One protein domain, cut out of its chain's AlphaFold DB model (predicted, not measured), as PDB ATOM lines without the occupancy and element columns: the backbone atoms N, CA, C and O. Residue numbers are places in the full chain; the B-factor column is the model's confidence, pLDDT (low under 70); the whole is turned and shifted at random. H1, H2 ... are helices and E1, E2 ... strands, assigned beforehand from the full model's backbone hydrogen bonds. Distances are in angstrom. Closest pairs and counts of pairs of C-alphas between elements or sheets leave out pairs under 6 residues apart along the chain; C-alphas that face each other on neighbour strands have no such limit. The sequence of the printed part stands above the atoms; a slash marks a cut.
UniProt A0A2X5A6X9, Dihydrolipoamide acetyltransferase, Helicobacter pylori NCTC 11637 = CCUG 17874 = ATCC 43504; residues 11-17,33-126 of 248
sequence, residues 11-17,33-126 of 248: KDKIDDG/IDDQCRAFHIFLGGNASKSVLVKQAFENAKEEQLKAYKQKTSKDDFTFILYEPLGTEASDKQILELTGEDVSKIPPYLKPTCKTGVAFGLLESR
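What this domain is: This is residues 11 to 17 and 33 to 126 of the 248 residues of the protein "Dihydrolipoamide acetyltransferase" of Helicobacter pylori NCTC 11637 = CCUG 17874 = ATCC 43504 (UniProt A0A2X5A6X9). A long helix, H2, runs alongside a pair of short parallel strands, E1 and E2, packing chiefly on E2, while the small helix H1 packs on the first part of H2. H3 lies beyond the last residues of the strands, the stretch after it folds back beside it, and residues 117 to 126, of which 117 to 124 belong to H4, stick out from this loose body. The printed part has 101 residues, with four named helices and two named strands in the order H1, E1, H2, E2, H3, H4; the class is mostly helix, and the sheet has the order E1, E2, parallel. The whole is loose, with a radius of gyration of the C-alphas of 16.2 A, and spans 46 by 34 by 34 A.

Where its parts are: H1, residues 11 to 17, begins at C-alpha 11 at (-54.290, 7.203, -75.049) and is 9.8 A long. After the cut, strand E1, residues 39 to 42, is 9.7 A long. H2, residues 52 to 73, is the longest helix, 31.5 A from C-alpha 52 at (-47.593, 15.043, -75.926) to C-alpha 73. E2, residues 79 to 82, is 9.7 A long. H3, residues 89 to 99, measures 15.2 A. H4, residues 115 to 124, measures 14.3 A and ends at C-alpha 124 at (-38.031, 9.093, -106.892).

How they stand to each other: E1 and E2 are parallel neighbours, with 19 degrees between their directions. The C-alphas of Ala 39 and Thr 79 face each other at 4.8 A. N 42 and O 81 are within hydrogen-bond range at 2.8 A, as are N 81 and O 40 at 2.9 A. E1, H2 and E2 form a strand-helix-strand unit, two parallel neighbour strands with a helix between them in the chain, and its crossover is right-handed. The closest C-alphas of H2 and E2 are those of Lys 62 and Phe 80, 6.4 A apart. H1 and H2 touch, H2 with residues 53 to 57 alone; the closest C-alphas, those of Asp 15 and Ala 57, are 5.6 A apart. Their lines stand at a steep tilt of 53 degrees and run the same way. H3 touches no helix, and H4 touches no helix; H2 and H3 are apart, and so are H3 and H4. In H1, H2, H3 and H4 every O i to N i+4 pair is within hydrogen-bond range.

The domain as a whole: The two C-alphas farthest apart, those of Ser 74 and Arg 126, are 47.3 A apart. Residues 18 to 32 are cut out and not printed, and C-alphas 17 and 33 are 22.9 A apart across the cut. The link from H3 to H4, residues 100 to 114, is long, while the link from H2 to E2 is tight. The mean pLDDT of the printed part is 86.6, and residues 33 to 36 and 117 to 118 are under 70.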
ATOM      1  N   LYS A  11     -55.523   7.645 -75.692       94.56
ATOM      2  CA  LYS A  11     -54.290   7.203 -75.049       94.56
ATOM      3  C   LYS A  11     -54.096   5.700 -75.224       94.56
ATOM      4  O   LYS A  11     -53.045   5.314 -75.714       94.56
ATOM      5  N   ASP A  12     -55.124   4.904 -74.944       93.56
ATOM      6  CA  ASP A  12     -55.085   3.447 -75.093       93.56
ATOM      7  C   ASP A  12     -54.713   3.069 -76.542       93.56
ATOM      8  O   ASP A  12     -53.798   2.285 -76.766       93.56
ATOM      9  N   LYS A  13     -55.301   3.730 -77.554       93.44
ATOM     10  CA  LYS A  13     -54.953   3.478 -78.966       93.44
ATOM     11  C   LYS A  13     -53.541   3.909 -79.365       93.44
ATOM     12  O   LYS A  13     -52.946   3.302 -80.257       93.44
ATOM     13  N   ILE A  14     -53.009   4.966 -78.757       95.19
ATOM     14  CA  ILE A  14     -51.615   5.376 -78.970       95.19
ATOM     15  C   ILE A  14     -50.675   4.362 -78.316       95.19
ATOM     16  O   ILE A  14     -49.715   3.938 -78.961       95.19
ATOM     17  N   ASP A  15     -50.973   3.953 -77.084       94.50
ATOM     18  CA  ASP A  15     -50.203   2.964 -76.332       94.50
ATOM     19  C   ASP A  15     -50.181   1.617 -77.090       94.50
ATOM     20  O   ASP A  15     -49.101   1.060 -77.290       94.50
ATOM     21  N   ASP A  16     -51.314   1.172 -77.656       91.31
ATOM     22  CA  ASP A  16     -51.400  -0.002 -78.545       91.31
ATOM     23  C   ASP A  16     -50.445   0.115 -79.748       91.31
ATOM     24  O   ASP A  16     -49.735  -0.830 -80.113       91.31
ATOM     25  N   GLY A  17     -50.423   1.282 -80.400       92.31
ATOM     26  CA  GLY A  17     -49.558   1.541 -81.550       92.31
ATOM     27  C   GLY A  17     -48.071   1.495 -81.186       92.31
ATOM     28  O   GLY A  17     -47.270   0.900 -81.911       92.31
ATOM     29  N   ILE A  33     -29.544  -8.354 -85.168       59.97
ATOM     30  CA  ILE A  33     -28.669  -7.314 -84.627       59.97
ATOM     31  C   ILE A  33     -27.308  -7.834 -84.174       59.97
ATOM     32  O   ILE A  33     -27.187  -8.759 -83.378       59.97
ATOM     33  N   ASP A  34     -26.295  -7.160 -84.718       61.03
ATOM     34  CA  ASP A  34     -24.898  -7.196 -84.315       61.03
ATOM     35  C   ASP A  34     -24.782  -6.976 -82.796       61.03
ATOM     36  O   ASP A  34     -25.416  -6.077 -82.230       61.03
ATOM     37  N   ASP A  35     -23.938  -7.762 -82.127       67.19
ATOM     38  CA  ASP A  35     -23.683  -7.656 -80.685       67.19
ATOM     39  C   ASP A  35     -23.055  -6.303 -80.282       67.19
ATOM     40  O   ASP A  35     -22.905  -5.979 -79.095       67.19
ATOM     41  N   GLN A  36     -22.741  -5.470 -81.274       69.12
ATOM     42  CA  GLN A  36     -22.252  -4.104 -81.145       69.12
ATOM     43  C   GLN A  36     -23.344  -3.022 -81.151       69.12
ATOM     44  O   GLN A  36     -23.025  -1.868 -80.867       69.12
ATOM     45  N   CYS A  37     -24.618  -3.326 -81.420       76.12
ATOM     46  CA  CYS A  37     -25.664  -2.300 -81.366       76.12
ATOM     47  C   CYS A  37     -25.962  -1.894 -79.910       76.12
ATOM     48  O   CYS A  37     -26.555  -2.656 -79.148       76.12
ATOM     49  N   ARG A  38     -25.541  -0.684 -79.516       82.94
ATOM     50  CA  ARG A  38     -25.680  -0.160 -78.139       82.94
ATOM     51  C   ARG A  38     -26.732   0.936 -77.981       82.94
ATOM     52  O   ARG A  38     -27.075   1.300 -76.860       82.94
ATOM     53  N   ALA A  39     -27.244   1.482 -79.079       87.88
ATOM     54  CA  ALA A  39     -28.225   2.556 -79.031       87.88
ATOM     55  C   ALA A  39     -29.240   2.448 -80.165       87.88
ATOM     56  O   ALA A  39     -28.874   2.220 -81.319       87.88
ATOM     57  N   PHE A  40     -30.508   2.683 -79.835       87.94
ATOM     58  CA  PHE A  40     -31.577   2.818 -80.812       87.94
ATOM     59  C   PHE A  40     -32.176   4.223 -80.766       87.94
ATOM     60  O   PHE A  40     -32.701   4.677 -79.747       87.94
ATOM     61  N   HIS A  41     -32.066   4.913 -81.895       90.75
ATOM     62  CA  HIS A  41     -32.450   6.308 -82.063       90.75
ATOM     63  C   HIS A  41     -33.876   6.397 -82.621       90.75
ATOM     64  O   HIS A  41     -34.141   5.939 -83.732       90.75
ATOM     65  N   ILE A  42     -34.796   7.001 -81.864       92.31
ATOM     66  CA  ILE A  42     -36.215   7.122 -82.219       92.31
ATOM     67  C   ILE A  42     -36.533   8.582 -82.542       92.31
ATOM     68  O   ILE A  42     -36.566   9.438 -81.658       92.31
ATOM     69  N   PHE A  43     -36.818   8.861 -83.812       92.00
ATOM     70  CA  PHE A  43     -37.207  10.191 -84.279       92.00
ATOM     71  C   PHE A  43     -38.729  10.308 -84.407       92.00
ATOM     72  O   PHE A  43     -39.364   9.603 -85.193       92.00
ATOM     73  N   LEU A  44     -39.319  11.248 -83.667       91.88
ATOM     74  CA  LEU A  44     -40.754  11.533 -83.680       91.88
ATOM     75  C   LEU A  44     -41.134  12.404 -84.891       91.88
ATOM     76  O   LEU A  44     -41.250  13.628 -84.811       91.88
ATOM     77  N   GLY A  45     -41.313  11.752 -86.040       88.75
ATOM     78  CA  GLY A  45     -41.661  12.390 -87.311       88.75
ATOM     79  C   GLY A  45     -43.164  12.594 -87.528       88.75
ATOM     80  O   GLY A  45     -44.001  11.831 -87.052       88.75
ATOM     81  N   GLY A  46     -43.526  13.598 -88.324       84.62
ATOM     82  CA  GLY A  46     -44.909  13.860 -88.717       84.62
ATOM     83  C   GLY A  46     -45.761  14.613 -87.687       84.62
ATOM     84  O   GLY A  46     -45.319  14.992 -86.613       84.62
ATOM     85  N   ASN A  47     -47.016  14.895 -88.056       85.19
ATOM     86  CA  ASN A  47     -47.876  15.786 -87.265       85.19
ATOM     87  C   ASN A  47     -48.429  15.102 -86.011       85.19
ATOM     88  O   ASN A  47     -48.526  15.742 -84.972       85.19
ATOM     89  N   ALA A  48     -48.766  13.811 -86.102       85.31
ATOM     90  CA  ALA A  48     -49.267  13.040 -84.965       85.31
ATOM     91  C   ALA A  48     -48.242  12.999 -83.818       85.31
ATOM     92  O   ALA A  48     -48.604  13.173 -82.659       85.31
ATOM     93  N   SER A  49     -46.957  12.884 -84.153       89.62
ATOM     94  CA  SER A  49     -45.859  12.784 -83.186       89.62
ATOM     95  C   SER A  49     -45.564  14.079 -82.426       89.62
ATOM     96  O   SER A  49     -44.840  14.044 -81.439       89.62
ATOM     97  N   LYS A  50     -46.159  15.216 -82.824       90.56
ATOM     98  CA  LYS A  50     -46.142  16.460 -82.029       90.56
ATOM     99  C   LYS A  50     -47.053  16.388 -80.799       90.56
ATOM    100  O   LYS A  50     -46.981  17.258 -79.936       90.56
ATOM    101  N   SER A  51     -47.929  15.385 -80.726       92.75
ATOM    102  CA  SER A  51     -48.781  15.150 -79.566       92.75
ATOM    103  C   SER A  51     -47.948  14.743 -78.352       92.75
ATOM    104  O   SER A  51     -47.160  13.799 -78.412       92.75
ATOM    105  N   VAL A  52     -48.199  15.399 -77.219       92.56
ATOM    106  CA  VAL A  52     -47.593  15.043 -75.926       92.56
ATOM    107  C   VAL A  52     -47.916  13.606 -75.509       92.56
ATOM    108  O   VAL A  52     -47.087  12.959 -74.879       92.56
ATOM    109  N   LEU A  53     -49.085  13.085 -75.907       94.81
ATOM    110  CA  LEU A  53     -49.499  11.713 -75.601       94.81
ATOM    111  C   LEU A  53     -48.603  10.689 -76.301       94.81
ATOM    112  O   LEU A  53     -48.217   9.706 -75.684       94.81
ATOM    113  N   VAL A  54     -48.229  10.950 -77.558       95.00
ATOM    114  CA  VAL A  54     -47.346  10.057 -78.325       95.00
ATOM    115  C   VAL A  54     -45.960  10.030 -77.697       95.00
ATOM    116  O   VAL A  54     -45.434   8.953 -77.436       95.00
ATOM    117  N   LYS A  55     -45.388  11.201 -77.390       94.62
ATOM    118  CA  LYS A  55     -44.083  11.265 -76.721       94.62
ATOM    119  C   LYS A  55     -44.106  10.510 -75.389       94.62
ATOM    120  O   LYS A  55     -43.223   9.696 -75.148       94.62
ATOM    121  N   GLN A  56     -45.135  10.722 -74.565       95.12
ATOM    122  CA  GLN A  56     -45.268  10.029 -73.283       95.12
ATOM    123  C   GLN A  56     -45.404   8.507 -73.442       95.12
ATOM    124  O   GLN A  56     -44.809   7.768 -72.664       95.12
ATOM    125  N   ALA A  57     -46.154   8.036 -74.440       96.31
ATOM    126  CA  ALA A  57     -46.298   6.610 -74.721       96.31
ATOM    127  C   ALA A  57     -44.945   5.964 -75.062       96.31
ATOM    128  O   ALA A  57     -44.589   4.930 -74.497       96.31
ATOM    129  N   PHE A  58     -44.140   6.613 -75.913       96.19
ATOM    130  CA  PHE A  58     -42.781   6.154 -76.222       96.19
ATOM    131  C   PHE A  58     -41.846   6.202 -75.008       96.19
ATOM    132  O   PHE A  58     -41.070   5.269 -74.820       96.19
ATOM    133  N   GLU A  59     -41.919   7.254 -74.185       95.31
ATOM    134  CA  GLU A  59     -41.142   7.381 -72.944       95.31
ATOM    135  C   GLU A  59     -41.426   6.230 -71.967       95.31
ATOM    136  O   GLU A  59     -40.491   5.593 -71.480       95.31
ATOM    137  N   ASN A  60     -42.705   5.917 -71.741       94.19
ATOM    138  CA  ASN A  60     -43.117   4.815 -70.872       94.19
ATOM    139  C   ASN A  60     -42.650   3.466 -71.437       94.19
ATOM    140  O   ASN A  60     -41.995   2.686 -70.745       94.19
ATOM    141  N   ALA A  61     -42.928   3.216 -72.720       93.12
ATOM    142  CA  ALA A  61     -42.593   1.953 -73.359       93.12
ATOM    143  C   ALA A  61     -41.076   1.714 -73.407       93.12
ATOM    144  O   ALA A  61     -40.631   0.604 -73.123       93.12
ATOM    145  N   LYS A  62     -40.247   2.736 -73.681       91.69
ATOM    146  CA  LYS A  62     -38.785   2.543 -73.680       91.69
ATOM    147  C   LYS A  62     -38.248   2.130 -72.309       91.69
ATOM    148  O   LYS A  62     -37.311   1.337 -72.243       91.69
ATOM    149  N   GLU A  63     -38.819   2.642 -71.216       90.50
ATOM    150  CA  GLU A  63     -38.389   2.275 -69.864       90.50
ATOM    151  C   GLU A  63     -38.711   0.814 -69.557       90.50
ATOM    152  O   GLU A  63     -37.881   0.102 -68.987       90.50
ATOM    153  N   GLU A  64     -39.894   0.354 -69.958       89.56
ATOM    154  CA  GLU A  64     -40.299  -1.046 -69.833       89.56
ATOM    155  C   GLU A  64     -39.397  -1.965 -70.662       89.56
ATOM    156  O   GLU A  64     -38.890  -2.961 -70.142       89.56
ATOM    157  N   GLN A  65     -39.110  -1.593 -71.913       86.38
ATOM    158  CA  GLN A  65     -38.233  -2.368 -72.793       86.38
ATOM    159  C   GLN A  65     -36.794  -2.443 -72.263       86.38
ATOM    160  O   GLN A  65     -36.186  -3.511 -72.301       86.38
ATOM    161  N   LEU A  66     -36.250  -1.359 -71.695       87.00
ATOM    162  CA  LEU A  66     -34.921  -1.388 -71.068       87.00
ATOM    163  C   LEU A  66     -34.890  -2.282 -69.830       87.00
ATOM    164  O   LEU A  66     -33.923  -3.015 -69.632       87.00
ATOM    165  N   LYS A  67     -35.941  -2.259 -69.000       88.00
ATOM    166  CA  LYS A  67     -36.048  -3.169 -67.849       88.00
ATOM    167  C   LYS A  67     -36.080  -4.627 -68.310       88.00
ATOM    168  O   LYS A  67     -35.322  -5.435 -67.777       88.00
ATOM    169  N   ALA A  68     -36.891  -4.944 -69.320       84.38
ATOM    170  CA  ALA A  68     -36.976  -6.287 -69.891       84.38
ATOM    171  C   ALA A  68     -35.639  -6.738 -70.507       84.38
ATOM    172  O   ALA A  68     -35.201  -7.865 -70.274       84.38
ATOM    173  N   TYR A  69     -34.948  -5.845 -71.223       82.12
ATOM    174  CA  TYR A  69     -33.620  -6.110 -71.775       82.12
ATOM    175  C   TYR A  69     -32.611  -6.446 -70.674       82.12
ATOM    176  O   TYR A  69     -32.009  -7.518 -70.712       82.12
ATOM    177  N   LYS A  70     -32.486  -5.585 -69.651       84.69
ATOM    178  CA  LYS A  70     -31.565  -5.796 -68.521       84.69
ATOM    179  C   LYS A  70     -31.843  -7.110 -67.797       84.69
ATOM    180  O   LYS A  70     -30.907  -7.820 -67.449       84.69
ATOM    181  N   GLN A  71     -33.115  -7.455 -67.593       84.94
ATOM    182  CA  GLN A  71     -33.501  -8.725 -66.970       84.94
ATOM    183  C   GLN A  71     -33.100  -9.935 -67.824       84.94
ATOM    184  O   GLN A  71     -32.614 -10.926 -67.286       84.94
ATOM    185  N   LYS A  72     -33.272  -9.854 -69.148       80.94
ATOM    186  CA  LYS A  72     -32.985 -10.962 -70.069       80.94
ATOM    187  C   LYS A  72     -31.489 -11.163 -70.314       80.94
ATOM    188  O   LYS A  72     -31.038 -12.302 -70.397       80.94
ATOM    189  N   THR A  73     -30.723 -10.084 -70.462       78.38
ATOM    190  CA  THR A  73     -29.301 -10.148 -70.841       78.38
ATOM    191  C   THR A  73     -28.355 -10.036 -69.651       78.38
ATOM    192  O   THR A  73     -27.181 -10.373 -69.785       78.38
ATOM    193  N   SER A  74     -28.842  -9.563 -68.497       80.94
ATOM    194  CA  SER A  74     -28.012  -9.134 -67.359       80.94
ATOM    195  C   SER A  74     -26.983  -8.049 -67.719       80.94
ATOM    196  O   SER A  74     -26.012  -7.857 -66.989       80.94
ATOM    197  N   LYS A  75     -27.177  -7.339 -68.841       78.94
ATOM    198  CA  LYS A  75     -26.301  -6.264 -69.318       78.94
ATOM    199  C   LYS A  75     -27.021  -4.921 -69.284       78.94
ATOM    200  O   LYS A  75     -28.227  -4.842 -69.503       78.94
ATOM    201  N   ASP A  76     -26.251  -3.867 -69.033       83.12
ATOM    202  CA  ASP A  76     -26.696  -2.470 -69.066       83.12
ATOM    203  C   ASP A  76     -25.914  -1.692 -70.130       83.12
ATOM    204  O   ASP A  76     -25.210  -0.725 -69.849       83.12
ATOM    205  N   ASP A  77     -25.941  -2.213 -71.353       85.94
ATOM    206  CA  ASP A  77     -25.135  -1.742 -72.476       85.94
ATOM    207  C   ASP A  77     -25.970  -1.297 -73.682       85.94
ATOM    208  O   ASP A  77     -25.419  -1.022 -74.745       85.94
ATOM    209  N   PHE A  78     -27.287  -1.195 -73.514       86.12
ATOM    210  CA  PHE A  78     -28.220  -0.776 -74.549       86.12
ATOM    211  C   PHE A  78     -29.068   0.406 -74.073       86.12
ATOM    212  O   PHE A  78     -29.504   0.440 -72.920       86.12
ATOM    213  N   THR A  79     -29.337   1.365 -74.959       90.44
ATOM    214  CA  THR A  79     -30.176   2.529 -74.651       90.44
ATOM    215  C   THR A  79     -31.133   2.899 -75.784       90.44
ATOM    216  O   THR A  79     -30.839   2.713 -76.965       90.44
ATOM    217  N   PHE A  80     -32.279   3.474 -75.423       91.19
ATOM    218  CA  PHE A  80     -33.175   4.143 -76.362       91.19
ATOM    219  C   PHE A  80     -32.999   5.653 -76.248       91.19
ATOM    220  O   PHE A  80     -33.112   6.214 -75.159       91.19
ATOM    221  N   ILE A  81     -32.789   6.314 -77.383       93.44
ATOM    222  CA  ILE A  81     -32.676   7.770 -77.463       93.44
ATOM    223  C   ILE A  81     -33.904   8.287 -78.203       93.44
ATOM    224  O   ILE A  81     -33.998   8.167 -79.425       93.44
ATOM    225  N   LEU A  82     -34.859   8.838 -77.452       95.00
ATOM    226  CA  LEU A  82     -36.045   9.481 -78.008       95.00
ATOM    227  C   LEU A  82     -35.754  10.962 -78.267       95.00
ATOM    228  O   LEU A  82     -35.396  11.702 -77.351       95.00
ATOM    229  N   TYR A  83     -35.915  11.388 -79.514       94.56
ATOM    230  CA  TYR A  83     -35.720  12.778 -79.918       94.56
ATOM    231  C   TYR A  83     -37.008  13.593 -79.789       94.56
ATOM    232  O   TYR A  83     -38.120  13.058 -79.839       94.56
ATOM    233  N   GLU A  84     -36.855  14.911 -79.659       94.81
ATOM    234  CA  GLU A  84     -37.985  15.833 -79.669       94.81
ATOM    235  C   GLU A  84     -38.751  15.754 -81.004       94.81
ATOM    236  O   GLU A  84     -38.146  15.520 -82.055       94.81
ATOM    237  N   PRO A  85     -40.081  15.976 -81.002       93.81
ATOM    238  CA  PRO A  85     -40.880  15.928 -82.219       93.81
ATOM    239  C   PRO A  85     -40.368  16.880 -83.297       93.81
ATOM    240  O   PRO A  85     -40.261  18.091 -83.081       93.81
ATOM    241  N   LEU A  86     -40.101  16.336 -84.480       91.50
ATOM    242  CA  LEU A  86     -39.485  17.083 -85.569       91.50
ATOM    243  C   LEU A  86     -40.367  18.246 -86.049       91.50
ATOM    244  O   LEU A  86     -41.601  18.161 -86.121       91.50
ATOM    245  N   GLY A  87     -39.721  19.352 -86.423       88.06
ATOM    246  CA  GLY A  87     -40.407  20.575 -86.852       88.06
ATOM    247  C   GLY A  87     -41.131  21.298 -85.711       88.06
ATOM    248  O   GLY A  87     -42.174  21.920 -85.947       88.06
ATOM    249  N   THR A  88     -40.614  21.167 -84.487       91.06
ATOM    250  CA  THR A  88     -40.956  21.980 -83.311       91.06
ATOM    251  C   THR A  88     -39.732  22.785 -82.879       91.06
ATOM    252  O   THR A  88     -38.606  22.395 -83.168       91.06
ATOM    253  N   GLU A  89     -39.934  23.877 -82.141       92.38
ATOM    254  CA  GLU A  89     -38.816  24.674 -81.610       92.38
ATOM    255  C   GLU A  89     -37.911  23.868 -80.668       92.38
ATOM    256  O   GLU A  89     -36.707  24.103 -80.613       92.38
ATOM    257  N   ALA A  90     -38.480  22.907 -79.931       93.38
ATOM    258  CA  ALA A  90     -37.715  22.006 -79.072       93.38
ATOM    259  C   ALA A  90     -36.767  21.122 -79.897       93.38
ATOM    260  O   ALA A  90     -35.592  21.002 -79.563       93.38
ATOM    261  N   SER A  91     -37.256  20.576 -81.014       93.31
ATOM    262  CA  SER A  91     -36.421  19.828 -81.956       93.31
ATOM    263  C   SER A  91     -35.373  20.710 -82.632       93.31
ATOM    264  O   SER A  91     -34.237  20.270 -82.756       93.31
ATOM    265  N   ASP A  92     -35.693  21.955 -83.001       93.19
ATOM    266  CA  ASP A  92     -34.708  22.869 -83.598       93.19
ATOM    267  C   ASP A  92     -33.547  23.166 -82.632       93.19
ATOM    268  O   ASP A  92     -32.384  23.148 -83.034       93.19
ATOM    269  N   LYS A  93     -33.854  23.394 -81.346       95.19
ATOM    270  CA  LYS A  93     -32.841  23.571 -80.290       95.19
ATOM    271  C   LYS A  93     -32.001  22.313 -80.108       95.19
ATOM    272  O   LYS A  93     -30.780  22.402 -80.085       95.19
ATOM    273  N   GLN A  94     -32.649  21.150 -80.044       94.81
ATOM    274  CA  GLN A  94     -31.960  19.869 -79.918       94.81
ATOM    275  C   GLN A  94     -31.035  19.595 -81.118       94.81
ATOM    276  O   GLN A  94     -29.937  19.083 -80.934       94.81
ATOM    277  N   ILE A  95     -31.440  19.958 -82.340       92.88
ATOM    278  CA  ILE A  95     -30.594  19.839 -83.537       92.88
ATOM    279  C   ILE A  95     -29.375  20.755 -83.414       92.88
ATOM    280  O   ILE A  95     -28.257  20.276 -83.568       92.88
ATOM    281  N   LEU A  96     -29.569  22.029 -83.061       94.19
ATOM    282  CA  LEU A  96     -28.468  22.973 -82.861       94.19
ATOM    283  C   LEU A  96     -27.465  22.478 -81.806       94.19
ATOM    284  O   LEU A  96     -26.260  22.556 -82.027       94.19
ATOM    285  N   GLU A  97     -27.950  21.949 -80.683       95.06
ATOM    286  CA  GLU A  97     -27.107  21.407 -79.610       95.06
ATOM    287  C   GLU A  97     -26.296  20.181 -80.056       95.06
ATOM    288  O   GLU A  97     -25.145  20.025 -79.648       95.06
ATOM    289  N   LEU A  98     -26.872  19.317 -80.898       93.19
ATOM    290  CA  LEU A  98     -26.235  18.072 -81.336       93.19
ATOM    291  C   LEU A  98     -25.328  18.234 -82.561       93.19
ATOM    292  O   LEU A  98     -24.328  17.525 -82.668       93.19
ATOM    293  N   THR A  99     -25.678  19.114 -83.502       92.31
ATOM    294  CA  THR A  99     -24.994  19.232 -84.804       92.31
ATOM    295  C   THR A  99     -24.288  20.570 -85.006       92.31
ATOM    296  O   THR A  99     -23.463  20.690 -85.910       92.31
ATOM    297  N   GLY A 100     -24.599  21.583 -84.191       92.88
ATOM    298  CA  GLY A 100     -24.159  22.963 -84.402       92.88
ATOM    299  C   GLY A 100     -24.923  23.704 -85.506       92.88
ATOM    300  O   GLY A 100     -24.604  24.859 -85.789       92.88
ATOM    301  N   GLU A 101     -25.928  23.081 -86.131       89.25
ATOM    302  CA  GLU A 101     -26.706  23.678 -87.217       89.25
ATOM    303  C   GLU A 101     -27.961  24.392 -86.695       89.25
ATOM    304  O   GLU A 101     -28.856  23.784 -86.106       89.25
ATOM    305  N   ASP A 102     -28.064  25.698 -86.955       90.31
ATOM    306  CA  ASP A 102     -29.252  26.484 -86.612       90.31
ATOM    307  C   ASP A 102     -30.346  26.328 -87.677       90.31
ATOM    308  O   ASP A 102     -30.452  27.102 -88.633       90.31
ATOM    309  N   VAL A 103     -31.204  25.330 -87.472       87.81
ATOM    310  CA  VAL A 103     -32.363  25.059 -88.334       87.81
ATOM    311  C   VAL A 103     -33.589  25.917 -87.993       87.81
ATOM    312  O   VAL A 103     -34.603  25.850 -88.694       87.81
ATOM    313  N   SER A 104     -33.523  26.765 -86.957       86.75
ATOM    314  CA  SER A 104     -34.665  27.590 -86.528       86.75
ATOM    315  C   SER A 104     -35.101  28.582 -87.611       86.75
ATOM    316  O   SER A 104     -36.295  28.851 -87.765       86.75
ATOM    317  N   LYS A 105     -34.137  29.055 -88.410       86.75
ATOM    318  CA  LYS A 105     -34.327  30.016 -89.508       86.75
ATOM    319  C   LYS A 105     -34.822  29.373 -90.802       86.75
ATOM    320  O   LYS A 105     -35.210  30.087 -91.726       86.75
ATOM    321  N   ILE A 106     -34.809  28.043 -90.886       86.81
ATOM    322  CA  ILE A 106     -35.301  27.323 -92.058       86.81
ATOM    323  C   ILE A 106     -36.831  27.459 -92.105       86.81
ATOM    324  O   ILE A 106     -37.504  27.220 -91.097       86.81
ATOM    325  N   PRO A 107     -37.421  27.809 -93.261       85.19
ATOM    326  CA  PRO A 107     -38.869  27.846 -93.411       85.19
ATOM    327  C   PRO A 107     -39.527  26.508 -93.016       85.19
ATOM    328  O   PRO A 107     -39.018  25.452 -93.397       85.19
ATOM    329  N   PRO A 108     -40.688  26.502 -92.326       80.94
ATOM    330  CA  PRO A 108     -41.299  25.271 -91.808       80.94
ATOM    331  C   PRO A 108     -41.521  24.154 -92.839       80.94
ATOM    332  O   PRO A 108     -41.452  22.980 -92.488       80.94
ATOM    333  N   TYR A 109     -41.766  24.499 -94.107       78.31
ATOM    334  CA  TYR A 109     -41.986  23.534 -95.193       78.31
ATOM    335  C   TYR A 109     -40.700  22.857 -95.699       78.31
ATOM    336  O   TYR A 109     -40.784  21.841 -96.384       78.31
ATOM    337  N   LEU A 110     -39.525  23.400 -95.363       79.00
ATOM    338  CA  LEU A 110     -38.216  22.809 -95.663       79.00
ATOM    339  C   LEU A 110     -37.637  22.037 -94.473       79.00
ATOM    340  O   LEU A 110     -36.657  21.315 -94.641       79.00
ATOM    341  N   LYS A 111     -38.233  22.162 -93.280       83.12
ATOM    342  CA  LYS A 111     -37.752  21.448 -92.096       83.12
ATOM    343  C   LYS A 111     -37.926  19.933 -92.269       83.12
ATOM    344  O   LYS A 111     -38.983  19.479 -92.731       83.12
ATOM    345  N   PRO A 112     -36.932  19.124 -91.864       77.00
ATOM    346  CA  PRO A 112     -37.018  17.675 -91.957       77.00
ATOM    347  C   PRO A 112     -38.048  17.163 -90.947       77.00
ATOM    348  O   PRO A 112     -37.785  17.074 -89.758       77.00
ATOM    349  N   THR A 113     -39.250  16.829 -91.415       83.56
ATOM    350  CA  THR A 113     -40.342  16.294 -90.573       83.56
ATOM    351  C   THR A 113     -40.592  14.802 -90.801       83.56
ATOM    352  O   THR A 113     -41.642  14.286 -90.419       83.56
ATOM    353  N   CYS A 114     -39.677  14.123 -91.502       77.31
ATOM    354  CA  CYS A 114     -39.807  12.753 -92.024       77.31
ATOM    355  C   CYS A 114     -41.002  12.507 -92.972       77.31
ATOM    356  O   CYS A 114     -41.082  11.441 -93.572       77.31
ATOM    357  N   LYS A 115     -41.899  13.480 -93.197       78.31
ATOM    358  CA  LYS A 115     -42.986  13.369 -94.189       78.31
ATOM    359  C   LYS A 115     -42.488  13.538 -95.621       78.31
ATOM    360  O   LYS A 115     -42.890  12.794 -96.512       78.31
ATOM    361  N   THR A 116     -41.596  14.504 -95.834       70.69
ATOM    362  CA  THR A 116     -41.054  14.822 -97.161       70.69
ATOM    363  C   THR A 116     -40.235  13.665 -97.721       70.69
ATOM    364  O   THR A 116     -40.326  13.393 -98.909       70.69
ATOM    365  N   GLY A 117     -39.516  12.924 -96.868       68.56
ATOM    366  CA  GLY A 117     -38.757  11.739 -97.277       68.56
ATOM    367  C   GLY A 117     -39.636  10.629 -97.857       68.56
ATOM    368  O   GLY A 117     -39.266  10.034 -98.860       68.56
ATOM    369  N   VAL A 118     -40.835  10.401 -97.302       69.94
ATOM    370  CA  VAL A 118     -41.798   9.428 -97.855       69.94
ATOM    371  C   VAL A 118     -42.307   9.886 -99.221       69.94
ATOM    372  O   VAL A 118     -42.300   9.109-100.173       69.94
ATOM    373  N   ALA A 119     -42.707  11.154 -99.347       72.12
ATOM    374  CA  ALA A 119     -43.173  11.706-100.619       72.12
ATOM    375  C   ALA A 119     -42.072  11.679-101.692       72.12
ATOM    376  O   ALA A 119     -42.323  11.264-102.821       72.12
ATOM    377  N   PHE A 120     -40.848  12.060-101.321       72.75
ATOM    378  CA  PHE A 120     -39.682  12.004-102.192       72.75
ATOM    379  C   PHE A 120     -39.375  10.562-102.585       72.75
ATOM    380  O   PHE A 120     -39.311  10.269-103.766       72.75
ATOM    381  N   GLY A 121     -39.329   9.629-101.632       72.56
ATOM    382  CA  GLY A 121     -39.150   8.207-101.910       72.56
ATOM    383  C   GLY A 121     -40.189   7.661-102.892       72.56
ATOM    384  O   GLY A 121     -39.821   6.963-103.832       72.56
ATOM    385  N   LEU A 122     -41.469   8.020-102.748       78.06
ATOM    386  CA  LEU A 122     -42.532   7.610-103.677       78.06
ATOM    387  C   LEU A 122     -42.391   8.228-105.078       78.06
ATOM    388  O   LEU A 122     -42.740   7.576-106.061       78.06
ATOM    389  N   LEU A 123     -41.913   9.471-105.184       80.56
ATOM    390  CA  LEU A 123     -41.696  10.163-106.461       80.56
ATOM    391  C   LEU A 123     -40.416   9.696-107.161       80.56
ATOM    392  O   LEU A 123     -40.428   9.458-108.367       80.56
ATOM    393  N   GLU A 124     -39.331   9.548-106.408       80.75
ATOM    394  CA  GLU A 124     -38.031   9.093-106.892       80.75
ATOM    395  C   GLU A 124     -38.021   7.607-107.236       80.75
ATOM    396  O   GLU A 124     -37.272   7.215-108.121       80.75
ATOM    397  N   SER A 125     -38.877   6.797-106.600       75.81
ATOM    398  CA  SER A 125     -39.066   5.382-106.960       75.81
ATOM    399  C   SER A 125     -39.860   5.176-108.258       75.81
ATOM    400  O   SER A 125     -40.076   4.033-108.661       75.81
ATOM    401  N   ARG A 126     -40.384   6.238-108.891       81.50
ATOM    402  CA  ARG A 126     -41.073   6.101-110.183       81.50
ATOM    403  C   ARG A 126     -40.052   5.819-111.287       81.50
ATOM    404  O   ARG A 126     -38.948   6.354-111.213       81.50
TER     405      ARG A 126